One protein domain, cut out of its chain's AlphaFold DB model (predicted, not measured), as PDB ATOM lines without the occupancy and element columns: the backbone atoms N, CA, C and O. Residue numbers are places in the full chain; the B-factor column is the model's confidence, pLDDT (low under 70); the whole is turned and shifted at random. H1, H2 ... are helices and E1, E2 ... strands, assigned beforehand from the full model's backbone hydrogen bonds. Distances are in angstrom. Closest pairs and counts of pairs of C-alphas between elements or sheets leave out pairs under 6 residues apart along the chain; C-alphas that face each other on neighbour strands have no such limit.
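AT A GLANCE: This is residues 4 to 77 of the 79 residues of an uncharacterized protein of Bradyrhizobium sp. WSM1253 (UniProt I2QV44). A hairpin of two helices, H1 and H2, packs on a small three-stranded sheet, E2, E3 and E4: H1 is over E3, while H2, side by side with H1, only grazes the sheet. A second, two-stranded sheet, E1 and E5, is at one end of the domain, by the last residues of H2. The printed part has 74 residues, with two named helices and then five named strands in the order H1 H2 E1 E2 E3 E4 E5, and its class is mixed, helices and strands. Both sheets are antiparallel, in the orders E2 - E3 - E4 and E1 - E5. The whole is compact, with a radius of gyration of the C-alphas of 12.6 A and spans of 33 by 27 by 17 A.

IN THESE COORDINATES: H1, residues 4 to 12, begins at C-alpha 4 at (-10.470, -3.760, 10.153) and is 12.0 A long. H2, residues 17 to 30, is 19.9 A long. E1 has residues 32 to 34. E2, residues 42 to 47, is 16.2 A long. E3, residues 56 to 63, is 20.3 A long and begins at C-alpha 56 at (-14.945, 0.927, 0.038). E4, residues 66 to 69, is 10.1 A long. E5, residues 74 to 76, ends at C-alpha 76 at (-16.490, -6.959, 21.755).

HOW THE PARTS SIT: H1 and H2 touch as a helical hairpin, running opposite ways at a shallow tilt of 32 degrees; their closest C-alphas are those of Met 10 and Ala 20, 5.4 A apart. In both helices every O i to N i+4 pair is within hydrogen-bond range. H1 is on the sheet E2 E3 E4 at a height over the sheet of 8.4 A, and lies over E3. On the local plane it stands at 29.7 degrees to E3, only just along the strands. The closest C-alphas of H1 and E3 are those of Ile 7 and Asp 58, 6.8 A apart. H2 only grazes the sheet, with its residues 17 to 25. The sheet is a meander, each strand the antiparallel neighbour of the one before. In the hairpin E2 and E3, N 44 and O 60 are 2.8 A apart; in the hairpin E3 and E4, N 63 and O 66 are 2.9 A apart. E1 and E5 are antiparallel at 152 degrees, with N 34 and O 74 2.9 A apart. E4 and E5 are apart.

THE WHOLE: The two C-alphas farthest apart, those of Pro 51 and Leu 77, are 37.5 A from each other. The printed part has no cut. No link is long. The mean pLDDT of the printed part is 86.3, and no printed residue is under 70.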
ATOM      1  N   ALA A   4     -11.171  -3.413  11.393       89.94
ATOM      2  CA  ALA A   4     -10.470  -3.760  10.153       89.94
ATOM      3  C   ALA A   4     -10.687  -5.229   9.749       89.94
ATOM      4  O   ALA A   4     -11.019  -5.519   8.603       89.94
ATOM      5  N   THR A   5     -10.575  -6.168  10.700       91.12
ATOM      6  CA  THR A   5     -10.818  -7.596  10.430       91.12
ATOM      7  C   THR A   5     -12.267  -7.867  10.034       91.12
ATOM      8  O   THR A   5     -12.512  -8.698   9.159       91.12
ATOM      9  N   LEU A   6     -13.235  -7.179  10.650       89.50
ATOM     10  CA  LEU A   6     -14.640  -7.312  10.265       89.50
ATOM     11  C   LEU A   6     -14.865  -6.814   8.834       89.50
ATOM     12  O   LEU A   6     -15.478  -7.524   8.043       89.50
ATOM     13  N   ILE A   7     -14.356  -5.624   8.503       89.69
ATOM     14  CA  ILE A   7     -14.447  -5.044   7.157       89.69
ATOM     15  C   ILE A   7     -13.852  -6.019   6.139       89.69
ATOM     16  O   ILE A   7     -14.562  -6.458   5.237       89.69
ATOM     17  N   ASP A   8     -12.600  -6.433   6.326       89.69
ATOM     18  CA  ASP A   8     -11.915  -7.344   5.406       89.69
ATOM     19  C   ASP A   8     -12.694  -8.654   5.199       89.69
ATOM     20  O   ASP A   8     -12.912  -9.090   4.067       89.69
ATOM     21  N   THR A   9     -13.225  -9.230   6.283       91.00
ATOM     22  CA  THR A   9     -14.053 -10.444   6.223       91.00
ATOM     23  C   THR A   9     -15.327 -10.224   5.401       91.00
ATOM     24  O   THR A   9     -15.673 -11.051   4.556       91.00
ATOM     25  N   MET A  10     -16.031  -9.111   5.626       89.94
ATOM     26  CA  MET A  10     -17.314  -8.831   4.973       89.94
ATOM     27  C   MET A  10     -17.156  -8.455   3.500       89.94
ATOM     28  O   MET A  10     -17.976  -8.868   2.681       89.94
ATOM     29  N   PHE A  11     -16.103  -7.719   3.143       87.62
ATOM     30  CA  PHE A  11     -15.811  -7.357   1.753       87.62
ATOM     31  C   PHE A  11     -15.150  -8.492   0.958       87.62
ATOM     32  O   PHE A  11     -15.213  -8.482  -0.273       87.62
ATOM     33  N   SER A  12     -14.569  -9.486   1.635       88.38
ATOM     34  CA  SER A  12     -14.068 -10.721   1.011       88.38
ATOM     35  C   SER A  12     -15.145 -11.797   0.835       88.38
ATOM     36  O   SER A  12     -14.958 -12.744   0.067       88.38
ATOM     37  N   ALA A  13     -16.276 -11.685   1.534       88.75
ATOM     38  CA  ALA A  13     -17.384 -12.621   1.407       88.75
ATOM     39  C   ALA A  13     -18.103 -12.474   0.045       88.75
ATOM     40  O   ALA A  13     -18.155 -11.379  -0.517       88.75
ATOM     41  N   PRO A  14     -18.720 -13.548  -0.493       90.12
ATOM     42  CA  PRO A  14     -19.443 -13.517  -1.768       90.12
ATOM     43  C   PRO A  14     -20.835 -12.868  -1.625       90.12
ATOM     44  O   PRO A  14     -21.854 -13.452  -1.990       90.12
ATOM     45  N   ILE A  15     -20.883 -11.662  -1.060       89.75
ATOM     46  CA  ILE A  15     -22.087 -10.847  -0.860       89.75
ATOM     47  C   ILE A  15     -21.968  -9.531  -1.635       89.75
ATOM     48  O   ILE A  15     -20.880  -9.107  -2.028       89.75
ATOM     49  N   ALA A  16     -23.094  -8.857  -1.873       88.75
ATOM     50  CA  ALA A  16     -23.061  -7.543  -2.501       88.75
ATOM     51  C   ALA A  16     -22.368  -6.528  -1.576       88.75
ATOM     52  O   ALA A  16     -22.625  -6.502  -0.374       88.75
ATOM     53  N   HIS A  17     -21.555  -5.627  -2.137       85.50
ATOM     54  CA  HIS A  17     -20.855  -4.597  -1.351       85.50
ATOM     55  C   HIS A  17     -21.824  -3.729  -0.534       85.50
ATOM     56  O   HIS A  17     -21.538  -3.373   0.604       85.50
ATOM     57  N   ARG A  18     -23.013  -3.442  -1.081       86.19
ATOM     58  CA  ARG A  18     -24.079  -2.735  -0.357       86.19
ATOM     59  C   ARG A  18     -24.505  -3.474   0.916       86.19
ATOM     60  O   ARG A  18     -24.748  -2.835   1.936       86.19
ATOM     61  N   ASP A  19     -24.615  -4.798   0.849       90.12
ATOM     62  CA  ASP A  19     -24.980  -5.612   2.004       90.12
ATOM     63  C   ASP A  19     -23.830  -5.678   3.009       90.12
ATOM     64  O   ASP A  19     -24.081  -5.516   4.201       90.12
ATOM     65  N   ALA A  20     -22.582  -5.808   2.542       89.38
ATOM     66  CA  ALA A  20     -21.397  -5.742   3.397       89.38
ATOM     67  C   ALA A  20     -21.358  -4.439   4.216       89.38
ATOM     68  O   ALA A  20     -21.228  -4.491   5.436       89.38
ATOM     69  N   VAL A  21     -21.578  -3.285   3.571       86.56
ATOM     70  CA  VAL A  21     -21.660  -1.976   4.248       86.56
ATOM     71  C   VAL A  21     -22.763  -1.960   5.302       86.56
ATOM     72  O   VAL A  21     -22.522  -1.548   6.436       86.56
ATOM     73  N   ARG A  22     -23.968  -2.431   4.953       88.81
ATOM     74  CA  ARG A  22     -25.090  -2.476   5.898       88.81
ATOM     75  C   ARG A  22     -24.755  -3.337   7.114       88.81
ATOM     76  O   ARG A  22     -25.039  -2.923   8.229       88.81
ATOM     77  N   TYR A  23     -24.153  -4.506   6.910       89.44
ATOM     78  CA  TYR A  23     -23.801  -5.392   8.014       89.44
ATOM     79  C   TYR A  23     -22.689  -4.832   8.897       89.44
ATOM     80  O   TYR A  23     -22.764  -4.993  10.109       89.44
ATOM     81  N   VAL A  24     -21.686  -4.158   8.325       88.19
ATOM     82  CA  VAL A  24     -20.656  -3.478   9.123       88.19
ATOM     83  C   VAL A  24     -21.280  -2.366   9.965       88.19
ATOM     84  O   VAL A  24     -20.998  -2.292  11.155       88.19
ATOM     85  N   ALA A  25     -22.172  -1.552   9.392       85.25
ATOM     86  CA  ALA A  25     -22.872  -0.509  10.140       85.25
ATOM     87  C   ALA A  25     -23.725  -1.091  11.281       85.25
ATOM     88  O   ALA A  25     -23.596  -0.646  12.414       85.25
ATOM     89  N   SER A  26     -24.524  -2.132  11.014       85.75
ATOM     90  CA  SER A  26     -25.313  -2.802  12.059       85.75
ATOM     91  C   SER A  26     -24.439  -3.440  13.140       85.75
ATOM     92  O   SER A  26     -24.762  -3.359  14.316       85.75
ATOM     93  N   ALA A  27     -23.296  -4.019  12.769       83.12
ATOM     94  CA  ALA A  27     -22.356  -4.563  13.738       83.12
ATOM     95  C   ALA A  27     -21.829  -3.480  14.694       83.12
ATOM     96  O   ALA A  27     -21.681  -3.741  15.884       83.12
ATOM     97  N   LEU A  28     -21.567  -2.262  14.212       84.31
ATOM     98  CA  LEU A  28     -21.132  -1.162  15.080       84.31
ATOM     99  C   LEU A  28     -22.178  -0.795  16.142       84.31
ATOM    100  O   LEU A  28     -21.785  -0.383  17.230       84.31
ATOM    101  N   ASP A  29     -23.467  -0.993  15.858       82.56
ATOM    102  CA  ASP A  29     -24.545  -0.811  16.838       82.56
ATOM    103  C   ASP A  29     -24.633  -1.984  17.837       82.56
ATOM    104  O   ASP A  29     -25.002  -1.789  18.996       82.56
ATOM    105  N   ASP A  30     -24.277  -3.200  17.408       84.38
ATOM    106  CA  ASP A  30     -24.380  -4.427  18.213       84.38
ATOM    107  C   ASP A  30     -23.165  -4.673  19.132       84.38
ATOM    108  O   ASP A  30     -23.256  -5.414  20.116       84.38
ATOM    109  N   PHE A  31     -22.000  -4.098  18.813       84.31
ATOM    110  CA  PHE A  31     -20.751  -4.330  19.540       84.31
ATOM    111  C   PHE A  31     -20.404  -3.192  20.504       84.31
ATOM    112  O   PHE A  31     -20.499  -2.010  20.187       84.31
ATOM    113  N   ALA A  32     -19.850  -3.553  21.663       86.56
ATOM    114  CA  ALA A  32     -19.108  -2.603  22.478       86.56
ATOM    115  C   ALA A  32     -17.781  -2.267  21.774       86.56
ATOM    116  O   ALA A  32     -16.979  -3.165  21.481       86.56
ATOM    117  N   ILE A  33     -17.553  -0.976  21.518       87.06
ATOM    118  CA  ILE A  33     -16.368  -0.460  20.822       87.06
ATOM    119  C   ILE A  33     -15.352   0.050  21.847       87.06
ATOM    120  O   ILE A  33     -15.694   0.751  22.797       87.06
ATOM    121  N   THR A  34     -14.085  -0.321  21.672       87.25
ATOM    122  CA  THR A  34     -12.957   0.205  22.452       87.25
ATOM    123  C   THR A  34     -11.927   0.837  21.510       87.25
ATOM    124  O   THR A  34     -11.522   0.157  20.565       87.25
ATOM    125  N   PRO A  35     -11.447   2.068  21.777       86.56
ATOM    126  CA  PRO A  35     -11.827   2.951  22.890       86.56
ATOM    127  C   PRO A  35     -13.276   3.452  22.796       86.56
ATOM    128  O   PRO A  35     -13.899   3.374  21.740       86.56
ATOM    129  N   GLU A  36     -13.812   3.958  23.910       84.56
ATOM    130  CA  GLU A  36     -15.113   4.633  23.899       84.56
ATOM    131  C   GLU A  36     -15.044   5.873  22.997       84.56
ATOM    132  O   GLU A  36     -14.183   6.735  23.170       84.56
ATOM    133  N   LEU A  37     -15.957   5.956  22.028       80.38
ATOM    134  CA  LEU A  37     -15.952   6.987  20.983       80.38
ATOM    135  C   LEU A  37     -16.587   8.316  21.427       80.38
ATOM    136  O   LEU A  37     -16.415   9.342  20.769       80.38
ATOM    137  N   GLY A  38     -17.316   8.311  22.546       76.56
ATOM    138  CA  GLY A  38     -18.137   9.436  22.992       76.56
ATOM    139  C   GLY A  38     -19.481   9.548  22.245       76.56
ATOM    140  O   GLY A  38     -19.793   8.724  21.391       76.56
ATOM    141  N   PRO A  39     -20.318  10.547  22.588       73.62
ATOM    142  CA  PRO A  39     -21.707  10.639  22.114       73.62
ATOM    143  C   PRO A  39     -21.879  11.228  20.705       73.62
ATOM    144  O   PRO A  39     -22.974  11.168  20.157       73.62
ATOM    145  N   VAL A  40     -20.839  11.836  20.133       74.19
ATOM    146  CA  VAL A  40     -20.886  12.463  18.807       74.19
ATOM    147  C   VAL A  40     -19.673  11.986  18.034       74.19
ATOM    148  O   VAL A  40     -18.552  12.365  18.362       74.19
ATOM    149  N   TRP A  41     -19.899  11.139  17.039       83.56
ATOM    150  CA  TRP A  41     -18.877  10.632  16.133       83.56
ATOM    151  C   TRP A  41     -19.466  10.507  14.732       83.56
ATOM    152  O   TRP A  41     -20.663  10.269  14.581       83.56
ATOM    153  N   ASP A  42     -18.615  10.668  13.722       85.06
ATOM    154  CA  ASP A  42     -18.993  10.541  12.317       85.06
ATOM    155  C   ASP A  42     -18.188   9.426  11.656       85.06
ATOM    156  O   ASP A  42     -16.975   9.301  11.850       85.06
ATOM    157  N   LEU A  43     -18.866   8.617  10.845       85.56
ATOM    158  CA  LEU A  43     -18.255   7.512  10.116       85.56
ATOM    159  C   LEU A  43     -17.867   7.951   8.704       85.56
ATOM    160  O   LEU A  43     -18.698   8.440   7.934       85.56
ATOM    161  N   ARG A  44     -16.597   7.750   8.354       88.44
ATOM    162  CA  ARG A  44     -16.032   8.086   7.047       88.44
ATOM    163  C   ARG A  44     -15.639   6.818   6.304       88.44
ATOM    164  O   ARG A  44     -14.889   5.996   6.816       88.44
ATOM    165  N   TYR A  45     -16.120   6.695   5.074       86.56
ATOM    166  CA  TYR A  45     -15.753   5.609   4.173       86.56
ATOM    167  C   TYR A  45     -14.486   5.972   3.403       86.56
ATOM    168  O   TYR A  45     -14.429   7.039   2.783       86.56
ATOM    169  N   LEU A  46     -13.491   5.088   3.433       87.69
ATOM    170  CA  LEU A  46     -12.306   5.184   2.591       87.69
ATOM    171  C   LEU A  46     -12.518   4.335   1.342       87.69
ATOM    172  O   LEU A  46     -12.894   3.166   1.429       87.69
ATOM    173  N   TYR A  47     -12.287   4.944   0.185       87.06
ATOM    174  CA  TYR A  47     -12.454   4.318  -1.120       87.06
ATOM    175  C   TYR A  47     -11.098   3.928  -1.706       87.06
ATOM    176  O   TYR A  47     -10.076   4.523  -1.361       87.06
ATOM    177  N   ASP A  48     -11.112   2.924  -2.575       87.94
ATOM    178  CA  ASP A  48      -9.955   2.518  -3.371       87.94
ATOM    179  C   ASP A  48      -9.423   3.697  -4.208       87.94
ATOM    180  O   ASP A  48     -10.185   4.580  -4.606       87.94
ATOM    181  N   ASP A  49      -8.120   3.711  -4.488       86.44
ATOM    182  CA  ASP A  49      -7.461   4.829  -5.181       86.44
ATOM    183  C   ASP A  49      -7.726   4.857  -6.697       86.44
ATOM    184  O   ASP A  49      -7.328   5.793  -7.400       86.44
ATOM    185  N   GLN A  50      -8.430   3.842  -7.201       85.50
ATOM    186  CA  GLN A  50      -8.735   3.697  -8.612       85.50
ATOM    187  C   GLN A  50      -9.752   4.751  -9.084       85.50
ATOM    188  O   GLN A  50     -10.794   4.939  -8.448       85.50
ATOM    189  N   PRO A  51      -9.511   5.394 -10.244       81.62
ATOM    190  CA  PRO A  51     -10.475   6.307 -10.849       81.62
ATOM    191  C   PRO A  51     -11.836   5.625 -11.038       81.62
ATOM    192  O   PRO A  51     -11.899   4.488 -11.502       81.62
ATOM    193  N   ASP A  52     -12.914   6.322 -10.675       77.19
ATOM    194  CA  ASP A  52     -14.308   5.855 -10.755       77.19
ATOM    195  C   ASP A  52     -14.646   4.601  -9.917       77.19
ATOM    196  O   ASP A  52     -15.726   4.016 -10.063       77.19
ATOM    197  N   SER A  53     -13.766   4.197  -8.994       76.75
ATOM    198  CA  SER A  53     -14.051   3.128  -8.042       76.75
ATOM    199  C   SER A  53     -14.827   3.659  -6.838       76.75
ATOM    200  O   SER A  53     -14.348   4.479  -6.063       76.75
ATOM    201  N   PHE A  54     -16.032   3.129  -6.631       79.38
ATOM    202  CA  PHE A  54     -16.799   3.314  -5.390       79.38
ATOM    203  C   PHE A  54     -16.578   2.160  -4.409       79.38
ATOM    204  O   PHE A  54     -17.394   1.916  -3.516       79.38
ATOM    205  N   ARG A  55     -15.487   1.408  -4.591       83.38
ATOM    206  CA  ARG A  55     -15.145   0.310  -3.701       83.38
ATOM    207  C   ARG A  55     -14.634   0.881  -2.389       83.38
ATOM    208  O   ARG A  55     -13.588   1.512  -2.349       83.38
ATOM    209  N   ILE A  56     -15.377   0.628  -1.323       82.25
ATOM    210  CA  ILE A  56     -14.945   0.927   0.038       82.25
ATOM    211  C   ILE A  56     -13.882  -0.101   0.425       82.25
ATOM    212  O   ILE A  56     -14.101  -1.303   0.265       82.25
ATOM    213  N   VAL A  57     -12.742   0.381   0.904       84.06
ATOM    214  CA  VAL A  57     -11.612  -0.446   1.350       84.06
ATOM    215  C   VAL A  57     -11.439  -0.407   2.859       84.06
ATOM    216  O   VAL A  57     -10.922  -1.361   3.432       84.06
ATOM    217  N   ASP A  58     -11.890   0.670   3.505       86.81
ATOM    218  CA  ASP A  58     -11.764   0.832   4.947       86.81
ATOM    219  C   ASP A  58     -12.766   1.863   5.502       86.81
ATOM    220  O   ASP A  58     -13.484   2.534   4.752       86.81
ATOM    221  N   LEU A  59     -12.814   1.980   6.828       87.56
ATOM    222  CA  LEU A  59     -13.614   2.937   7.578       87.56
ATOM    223  C   LEU A  59     -12.762   3.670   8.610       87.56
ATOM    224  O   LEU A  59     -11.917   3.087   9.286       87.56
ATOM    225  N   GLU A  60     -13.076   4.941   8.803       90.19
ATOM    226  CA  GLU A  60     -12.542   5.744   9.893       90.19
ATOM    227  C   GLU A  60     -13.674   6.348  10.711       90.19
ATOM    228  O   GLU A  60     -14.748   6.659  10.189       90.19
ATOM    229  N   ILE A  61     -13.406   6.552  11.996       88.19
ATOM    230  CA  ILE A  61     -14.333   7.221  12.902       88.19
ATOM    231  C   ILE A  61     -13.720   8.549  13.325       88.19
ATOM    232  O   ILE A  61     -12.691   8.591  14.000       88.19
ATOM    233  N   ALA A  62     -14.366   9.641  12.930       88.88
ATOM    234  CA  ALA A  62     -14.045  10.970  13.411       88.88
ATOM    235  C   ALA A  62     -14.707  11.180  14.776       88.88
ATOM    236  O   ALA A  62     -15.929  11.116  14.908       88.88
ATOM    237  N   THR A  63     -13.892  11.445  15.792       86.19
ATOM    238  CA  THR A  63     -14.332  11.795  17.146       86.19
ATOM    239  C   THR A  63     -13.868  13.217  17.486       86.19
ATOM    240  O   THR A  63     -12.942  13.733  16.851       86.19
ATOM    241  N   PRO A  64     -14.417  13.858  18.533       84.56
ATOM    242  CA  PRO A  64     -13.919  15.150  19.007       84.56
ATOM    243  C   PRO A  64     -12.446  15.118  19.445       84.56
ATOM    244  O   PRO A  64     -11.790  16.157  19.460       84.56
ATOM    245  N   ALA A  65     -11.921  13.940  19.802       84.62
ATOM    246  CA  ALA A  65     -10.527  13.743  20.197       84.62
ATOM    247  C   ALA A  65      -9.583  13.484  19.007       84.62
ATOM    248  O   ALA A  65      -8.366  13.447  19.190       84.62
ATOM    249  N   GLY A  66     -10.125  13.315  17.798       87.25
ATOM    250  CA  GLY A  66      -9.378  12.990  16.586       87.25
ATOM    251  C   GLY A  66     -10.002  11.841  15.797       87.25
ATOM    252  O   GLY A  66     -11.062  11.317  16.146       87.25
ATOM    253  N   THR A  67      -9.333  11.449  14.717       90.31
ATOM    254  CA  THR A  67      -9.767  10.345  13.855       90.31
ATOM    255  C   THR A  67      -9.118   9.039  14.292       90.31
ATOM    256  O   THR A  67      -7.907   8.993  14.499       90.31
ATOM    257  N   LEU A  68      -9.921   7.983  14.404       90.31
ATOM    258  CA  LEU A  68      -9.472   6.619  14.670       90.31
ATOM    259  C   LEU A  68      -9.593   5.781  13.396       90.31
ATOM    260  O   LEU A  68     -10.622   5.840  12.715       90.31
ATOM    261  N   SER A  69      -8.559   4.994  13.093       90.94
ATOM    262  CA  SER A  69      -8.618   4.024  11.999       90.94
ATOM    263  C   SER A  69      -9.355   2.760  12.442       90.94
ATOM    264  O   SER A  69      -9.431   2.449  13.633       90.94
ATOM    265  N   SER A  70      -9.855   1.974  11.493       88.00
ATOM    266  CA  SER A  70     -10.476   0.675  11.788       88.00
ATOM    267  C   SER A  70      -9.547  -0.309  12.519       88.00
ATOM    268  O   SER A  70     -10.023  -1.225  13.196       88.00
ATOM    269  N   ASN A  71      -8.227  -0.128  12.415       90.81
ATOM    270  CA  ASN A  71      -7.234  -0.939  13.117       90.81
ATOM    271  C   ASN A  71      -7.125  -0.579  14.604       90.81
ATOM    272  O   ASN A  71      -6.764  -1.430  15.418       90.81
ATOM    273  N   ASP A  72      -7.484   0.651  14.965       89.81
ATOM    274  CA  ASP A  72      -7.442   1.144  16.344       89.81
ATOM    275  C   ASP A  72      -8.708   0.775  17.133       89.81
ATOM    276  O   ASP A  72      -8.761   0.937  18.355       89.81
ATOM    277  N   LEU A  73      -9.728   0.260  16.441       88.44
ATOM    278  CA  LEU A  73     -11.048  -0.023  16.989       88.44
ATOM    279  C   LEU A  73     -11.234  -1.513  17.248       88.44
ATOM    280  O   LEU A  73     -11.159  -2.344  16.341       88.44
ATOM    281  N   TRP A  74     -11.551  -1.847  18.496       89.75
ATOM    282  CA  TRP A  74     -11.807  -3.214  18.932       89.75
ATOM    283  C   TRP A  74     -13.286  -3.428  19.220       89.75
ATOM    284  O   TRP A  74     -13.873  -2.730  20.041       89.75
ATOM    285  N   LEU A  75     -13.854  -4.451  18.586       89.38
ATOM    286  CA  LEU A  75     -15.228  -4.905  18.760       89.38
ATOM    287  C   LEU A  75     -15.282  -6.059  19.765       89.38
ATOM    288  O   LEU A  75     -14.510  -7.034  19.666       89.38
ATOM    289  N   ARG A  76     -16.206  -5.951  20.723       88.62
ATOM    290  CA  ARG A  76     -16.490  -6.959  21.755       88.62
ATOM    291  C   ARG A  76     -17.996  -7.152  21.879       88.62
ATOM    292  O   ARG A  76     -18.732  -6.172  21.893       88.62
ATOM    293  N   LEU A  77     -18.451  -8.403  21.973       83.44
ATOM    294  CA  LEU A  77     -19.858  -8.676  22.269       83.44
ATOM    295  C   LEU A  77     -20.172  -8.132  23.671       83.44
ATOM    296  O   LEU A  77     -19.431  -8.470  24.601       83.44
TER     297      LEU A  77